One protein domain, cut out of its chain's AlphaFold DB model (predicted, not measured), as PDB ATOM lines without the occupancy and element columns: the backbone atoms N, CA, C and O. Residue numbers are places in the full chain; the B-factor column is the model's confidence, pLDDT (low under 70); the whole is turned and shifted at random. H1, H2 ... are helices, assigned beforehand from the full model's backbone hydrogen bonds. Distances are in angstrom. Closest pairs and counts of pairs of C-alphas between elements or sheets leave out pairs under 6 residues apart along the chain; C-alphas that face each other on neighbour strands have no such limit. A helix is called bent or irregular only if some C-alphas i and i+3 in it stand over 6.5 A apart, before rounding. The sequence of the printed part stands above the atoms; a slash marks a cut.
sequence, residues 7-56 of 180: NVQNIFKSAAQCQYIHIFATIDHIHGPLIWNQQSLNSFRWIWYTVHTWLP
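This is residues 7 to 56 of the 180 residues of the protein "Hypothetical protein" of Rotaria sp. Silwood2 (UniProt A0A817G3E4). Two helices, H1 and H3, make a V that closes near their ends, while a long unnamed link, residues 17 to 31, loops round to short H2 and a tail, residues 45 to 56, runs away from H3. The printed part has 50 residues with three named helices, in the order H1, H2, H3, and no named strand. The class is all helix, though under half of the residues are in named elements. It is loose, with a radius of gyration of the C-alphas of 12.2 A, and spans 33 by 24 by 17 A.

H1, residues 7 to 16, measures 14.4 A, from C-alpha 7 at (-35.353, 0.226, 98.132). H3, residues 38 to 44, measures 10.1 A and ends at C-alpha 44 at (-46.877, 7.944, 102.962). H2, residues 32 to 35, is neither bent nor irregular, but only just: C-alphas 32 and 35 are 6.2 A apart.

H1 and H3 touch, the closest C-alphas being those of Ala 16 and Phe 44, 5.6 A. They run the same way at a steep tilt of 52 degrees. H1 and H2 are only just apart, at 8.3 A; H2 and H3 are apart. In H1 and H3 every O i to N i+4 pair is within hydrogen-bond range; H2 is too short for such a pair.

The farthest C-alphas, of Gln 19 and Pro 56, are 34.9 A apart. The printed part has no cut. The link from H1 to H2 is long, and residues 27 to 32 stand free. Mean pLDDT of the printed part is 92.2; no printed residue is under 70.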
ATOM      1  N   ASN A   7     -34.627   1.492  98.265       90.88
ATOM      2  CA  ASN A   7     -35.353   0.226  98.132       90.88
ATOM      3  C   ASN A   7     -36.141  -0.107  99.402       90.88
ATOM      4  O   ASN A   7     -37.287  -0.543  99.329       90.88
ATOM      5  N   VAL A   8     -35.549   0.152 100.568       92.94
ATOM      6  CA  VAL A   8     -36.203  -0.067 101.863       92.94
ATOM      7  C   VAL A   8     -37.337   0.940 102.056       92.94
ATOM      8  O   VAL A   8     -38.433   0.569 102.472       92.94
ATOM      9  N   GLN A   9     -37.118   2.196 101.665       93.25
ATOM     10  CA  GLN A   9     -38.160   3.225 101.681       93.25
ATOM     11  C   GLN A   9     -39.330   2.884 100.749       93.25
ATOM     12  O   GLN A   9     -40.483   3.099 101.115       93.25
ATOM     13  N   ASN A  10     -39.067   2.278  99.590       92.50
ATOM     14  CA  ASN A  10     -40.115   1.809  98.683       92.50
ATOM     15  C   ASN A  10     -40.961   0.683  99.297       92.50
ATOM     16  O   ASN A  10     -42.172   0.662  99.099       92.50
ATOM     17  N   ILE A  11     -40.361  -0.209 100.090       93.88
ATOM     18  CA  ILE A  11     -41.108  -1.249 100.814       93.88
ATOM     19  C   ILE A  11     -42.040  -0.611 101.852       93.88
ATOM     20  O   ILE A  11     -43.229  -0.932 101.894       93.88
ATOM     21  N   PHE A  12     -41.539   0.342 102.647       93.12
ATOM     22  CA  PHE A  12     -42.379   1.068 103.606       93.12
ATOM     23  C   PHE A  12     -43.485   1.868 102.922       93.12
ATOM     24  O   PHE A  12     -44.602   1.927 103.428       93.12
ATOM     25  N   LYS A  13     -43.197   2.442 101.752       93.50
ATOM     26  CA  LYS A  13     -44.177   3.157 100.935       93.50
ATOM     27  C   LYS A  13     -45.334   2.242 100.534       93.50
ATOM     28  O   LYS A  13     -46.487   2.633 100.685       93.50
ATOM     29  N   SER A  14     -45.038   1.032 100.057       92.94
ATOM     30  CA  SER A  14     -46.064   0.037  99.726       92.94
ATOM     31  C   SER A  14     -46.865  -0.387 100.958       92.94
ATOM     32  O   SER A  14     -48.085  -0.489 100.878       92.94
ATOM     33  N   ALA A  15     -46.210  -0.562 102.110       93.69
ATOM     34  CA  ALA A  15     -46.893  -0.893 103.359       93.69
ATOM     35  C   ALA A  15     -47.821   0.237 103.848       93.69
ATOM     36  O   ALA A  15     -48.933  -0.037 104.288       93.69
ATOM     37  N   ALA A  16     -47.413   1.503 103.714       93.31
ATOM     38  CA  ALA A  16     -48.204   2.672 104.120       93.31
ATOM     39  C   ALA A  16     -49.487   2.875 103.290       93.31
ATOM     40  O   ALA A  16     -50.416   3.561 103.724       93.31
ATOM     41  N   GLN A  17     -49.549   2.294 102.089       93.31
ATOM     42  CA  GLN A  17     -50.745   2.326 101.244       93.31
ATOM     43  C   GLN A  17     -51.816   1.327 101.706       93.31
ATOM     44  O   GLN A  17     -52.990   1.492 101.367       93.31
ATOM     45  N   CYS A  18     -51.447   0.313 102.491       94.62
ATOM     46  CA  CYS A  18     -52.394  -0.657 103.027       94.62
ATOM     47  C   CYS A  18     -53.237  -0.033 104.147       94.62
ATOM     48  O   CYS A  18     -52.707   0.481 105.125       94.62
ATOM     49  N   GLN A  19     -54.564  -0.151 104.055       93.19
ATOM     50  CA  GLN A  19     -55.485   0.426 105.043       93.19
ATOM     51  C   GLN A  19     -55.322  -0.156 106.459       93.19
ATOM     52  O   GLN A  19     -55.622   0.526 107.431       93.19
ATOM     53  N   TYR A  20     -54.841  -1.396 106.572       95.88
ATOM     54  CA  TYR A  20     -54.663  -2.095 107.848       95.88
ATOM     55  C   TYR A  20     -53.311  -1.833 108.525       95.88
ATOM     56  O   TYR A  20     -53.098  -2.298 109.642       95.88
ATOM     57  N   ILE A  21     -52.381  -1.140 107.859       95.38
ATOM     58  CA  ILE A  21     -51.042  -0.872 108.388       95.38
ATOM     59  C   ILE A  21     -50.912   0.627 108.638       95.38
ATOM     60  O   ILE A  21     -51.069   1.446 107.735       95.38
ATOM     61  N   HIS A  22     -50.576   0.984 109.873       92.94
ATOM     62  CA  HIS A  22     -50.276   2.356 110.264       92.94
ATOM     63  C   HIS A  22     -48.814   2.449 110.676       92.94
ATOM     64  O   HIS A  22     -48.317   1.601 111.417       92.94
ATOM     65  N   ILE A  23     -48.120   3.471 110.181       93.25
ATOM     66  CA  ILE A  23     -46.693   3.662 110.424       93.25
ATOM     67  C   ILE A  23     -46.505   4.916 111.268       93.25
ATOM     68  O   ILE A  23     -46.993   5.988 110.919       93.25
ATOM     69  N   PHE A  24     -45.744   4.767 112.347       94.25
ATOM     70  CA  PHE A  24     -45.192   5.869 113.122       94.25
ATOM     71  C   PHE A  24     -43.675   5.825 112.989       94.25
ATOM     72  O   PHE A  24     -43.077   4.749 113.032       94.25
ATOM     73  N   ALA A  25     -43.058   6.984 112.787       92.31
ATOM     74  CA  ALA A  25     -41.620   7.097 112.602       92.31
ATOM     75  C   ALA A  25     -41.102   8.399 113.214       92.31
ATOM     76  O   ALA A  25     -41.812   9.404 113.250       92.31
ATOM     77  N   THR A  26     -39.852   8.371 113.664       92.62
ATOM     78  CA  THR A  26     -39.098   9.540 114.119       92.62
ATOM     79  C   THR A  26     -37.993   9.859 113.117       92.62
ATOM     80  O   THR A  26     -37.531   8.989 112.373       92.62
ATOM     81  N   ILE A  27     -37.596  11.130 113.052       92.00
ATOM     82  CA  ILE A  27     -36.541  11.606 112.156       92.00
ATOM     83  C   ILE A  27     -35.652  12.562 112.944       92.00
ATOM     84  O   ILE A  27     -36.090  13.652 113.295       92.00
ATOM     85  N   ASP A  28     -34.399  12.170 113.159       90.44
ATOM     86  CA  ASP A  28     -33.419  13.001 113.871       90.44
ATOM     87  C   ASP A  28     -32.437  13.704 112.923       90.44
ATOM     88  O   ASP A  28     -31.893  14.763 113.226       90.44
ATOM     89  N   HIS A  29     -32.194  13.132 111.741       89.75
ATOM     90  CA  HIS A  29     -31.246  13.708 110.793       89.75
ATOM     91  C   HIS A  29     -31.854  14.914 110.065       89.75
ATOM     92  O   HIS A  29     -32.921  14.800 109.465       89.75
ATOM     93  N   ILE A  30     -31.119  16.032 110.014       90.56
ATOM     94  CA  ILE A  30     -31.556  17.303 109.396       90.56
ATOM     95  C   ILE A  30     -32.016  17.101 107.943       90.56
ATOM     96  O   ILE A  30     -33.026  17.642 107.508       90.56
ATOM     97  N   HIS A  31     -31.299  16.259 107.196       89.69
ATOM     98  CA  HIS A  31     -31.605  15.943 105.798       89.69
ATOM     99  C   HIS A  31     -32.536  14.731 105.618       89.69
ATOM    100  O   HIS A  31     -32.687  14.245 104.502       89.69
ATOM    101  N   GLY A  32     -33.127  14.194 106.689       87.56
ATOM    102  CA  GLY A  32     -33.964  12.988 106.637       87.56
ATOM    103  C   GLY A  32     -35.081  13.046 105.581       87.56
ATOM    104  O   GLY A  32     -35.170  12.125 104.767       87.56
ATOM    105  N   PRO A  33     -35.871  14.136 105.500       87.38
ATOM    106  CA  PRO A  33     -36.947  14.252 104.514       87.38
ATOM    107  C   PRO A  33     -36.480  14.288 103.049       87.38
ATOM    108  O   PRO A  33     -37.286  14.013 102.163       87.38
ATOM    109  N   LEU A  34     -35.198  14.574 102.771       90.06
ATOM    110  CA  LEU A  34     -34.666  14.632 101.397       90.06
ATOM    111  C   LEU A  34     -34.623  13.266 100.702       90.06
ATOM    112  O   LEU A  34     -34.477  13.204  99.483       90.06
ATOM    113  N   ILE A  35     -34.766  12.170 101.450       90.38
ATOM    114  CA  ILE A  35     -34.812  10.816 100.886       90.38
ATOM    115  C   ILE A  35     -36.097  10.609 100.061       90.38
ATOM    116  O   ILE A  35     -36.132   9.777  99.152       90.38
ATOM    117  N   TRP A  36     -37.164  11.363 100.349       91.88
ATOM    118  CA  TRP A  36     -38.463  11.183  99.710       91.88
ATOM    119  C   TRP A  36     -38.708  12.188  98.588       91.88
ATOM    120  O   TRP A  36     -38.726  13.399  98.789       91.88
ATOM    121  N   ASN A  37     -39.008  11.666  97.399       91.06
ATOM    122  CA  ASN A  37     -39.584  12.463  96.323       91.06
ATOM    123  C   ASN A  37     -41.080  12.745  96.577       91.06
ATOM    124  O   ASN A  37     -41.726  12.115  97.420       91.06
ATOM    125  N   GLN A  38     -41.665  13.650  95.790       91.19
ATOM    126  CA  GLN A  38     -43.077  14.035  95.917       91.19
ATOM    127  C   GLN A  38     -44.043  12.839  95.805       91.19
ATOM    128  O   GLN A  38     -45.028  12.754  96.533       91.19
ATOM    129  N   GLN A  39     -43.735  11.860  94.948       90.94
ATOM    130  CA  GLN A  39     -44.542  10.642  94.812       90.94
ATOM    131  C   GLN A  39     -44.516   9.764  96.072       90.94
ATOM    132  O   GLN A  39     -45.510   9.115  96.405       90.94
ATOM    133  N   SER A  40     -43.375   9.710  96.758       90.75
ATOM    134  CA  SER A  40     -43.212   8.952  97.999       90.75
ATOM    135  C   SER A  40     -43.949   9.641  99.139       90.75
ATOM    136  O   SER A  40     -44.742   8.988  99.812       90.75
ATOM    137  N   LEU A  41     -43.801  10.963  99.271       91.31
ATOM    138  CA  LEU A  41     -44.542  11.765 100.252       91.31
ATOM    139  C   LEU A  41     -46.062  11.598 100.106       91.31
ATOM    140  O   LEU A  41     -46.749  11.357 101.099       91.31
ATOM    141  N   ASN A  42     -46.575  11.622  98.872       91.50
ATOM    142  CA  ASN A  42     -48.001  11.412  98.604       91.50
ATOM    143  C   ASN A  42     -48.497  10.022  99.024       91.50
ATOM    144  O   ASN A  42     -49.653   9.874  99.407       91.50
ATOM    145  N   SER A  43     -47.642   9.003  98.941       92.38
ATOM    146  CA  SER A  43     -48.017   7.635  99.318       92.38
ATOM    147  C   SER A  43     -47.970   7.423 100.828       92.38
ATOM    148  O   SER A  43     -48.841   6.751 101.369       92.38
ATOM    149  N   PHE A  44     -46.989   8.022 101.508       92.56
ATOM    150  CA  PHE A  44     -46.877   7.944 102.962       92.56
ATOM    151  C   PHE A  44     -47.958   8.741 103.696       92.56
ATOM    152  O   PHE A  44     -48.349   8.345 104.789       92.56
ATOM    153  N   ARG A  45     -48.457   9.838 103.103       92.75
ATOM    154  CA  ARG A  45     -49.473  10.720 103.712       92.75
ATOM    155  C   ARG A  45     -49.095  11.138 105.140       92.75
ATOM    156  O   ARG A  45     -49.896  11.028 106.065       92.75
ATOM    157  N   TRP A  46     -47.852  11.588 105.315       92.25
ATOM    158  CA  TRP A  46     -47.322  11.964 106.623       92.25
ATOM    159  C   TRP A  46     -48.095  13.119 107.259       92.25
ATOM    160  O   TRP A  46     -48.402  14.116 106.605       92.25
ATOM    161  N   ILE A  47     -48.317  13.002 108.565       94.56
ATOM    162  CA  ILE A  47     -48.746  14.097 109.431       94.56
ATOM    163  C   ILE A  47     -47.560  14.425 110.332       94.56
ATOM    164  O   ILE A  47     -47.072  13.566 111.065       94.56
ATOM    165  N   TRP A  48     -47.069  15.656 110.236       93.25
ATOM    166  CA  TRP A  48     -45.846  16.078 110.907       93.25
ATOM    167  C   TRP A  48     -46.163  16.663 112.279       93.25
ATOM    168  O   TRP A  48     -46.948  17.604 112.389       93.25
ATOM    169  N   TYR A  49     -45.509  16.133 113.310       95.06
ATOM    170  CA  TYR A  49     -45.575  16.649 114.673       95.06
ATOM    171  C   TYR A  49     -44.178  17.029 115.153       95.06
ATOM    172  O   TYR A  49     -43.222  16.273 114.978       95.06
ATOM    173  N   THR A  50     -44.063  18.198 115.775       94.44
ATOM    174  CA  THR A  50     -42.824  18.665 116.395       94.44
ATOM    175  C   THR A  50     -42.826  18.296 117.875       94.44
ATOM    176  O   THR A  50     -43.559  18.871 118.676       94.44
ATOM    177  N   VAL A  51     -41.994  17.326 118.251       92.62
ATOM    178  CA  VAL A  51     -41.859  16.869 119.641       92.62
ATOM    179  C   VAL A  51     -40.402  17.021 120.060       92.62
ATOM    180  O   VAL A  51     -39.537  16.283 119.602       92.62
ATOM    181  N   HIS A  52     -40.122  18.002 120.914       91.81
ATOM    182  CA  HIS A  52     -38.786  18.251 121.453       91.81
ATOM    183  C   HIS A  52     -38.677  17.629 122.849       91.81
ATOM    184  O   HIS A  52     -39.240  18.145 123.808       91.81
ATOM    185  N   THR A  53     -37.959  16.515 122.983       90.94
ATOM    186  CA  THR A  53     -37.845  15.790 124.264       90.94
ATOM    187  C   THR A  53     -36.683  16.268 125.134       90.94
ATOM    188  O   THR A  53     -36.745  16.115 126.347       90.94
ATOM    189  N   TRP A  54     -35.629  16.839 124.529       90.75
ATOM    190  CA  TRP A  54     -34.383  17.268 125.198       90.75
ATOM    191  C   TRP A  54     -33.661  16.140 125.963       90.75
ATOM    192  O   TRP A  54     -32.723  16.392 126.719       90.75
ATOM    193  N   LEU A  55     -34.074  14.888 125.754       93.00
ATOM    194  CA  LEU A  55     -33.435  13.711 126.325       93.00
ATOM    195  C   LEU A  55     -32.165  13.369 125.531       93.00
ATOM    196  O   LEU A  55     -32.134  13.547 124.312       93.00
ATOM    197  N   PRO A  56     -31.104  12.884 126.196       90.00
ATOM    198  CA  PRO A  56     -29.880  12.496 125.513       90.00
ATOM    199  C   PRO A  56     -30.076  11.211 124.696       90.00
ATOM    200  O   PRO A  56     -30.647  10.239 125.185       90.00
TER     201      PRO A  56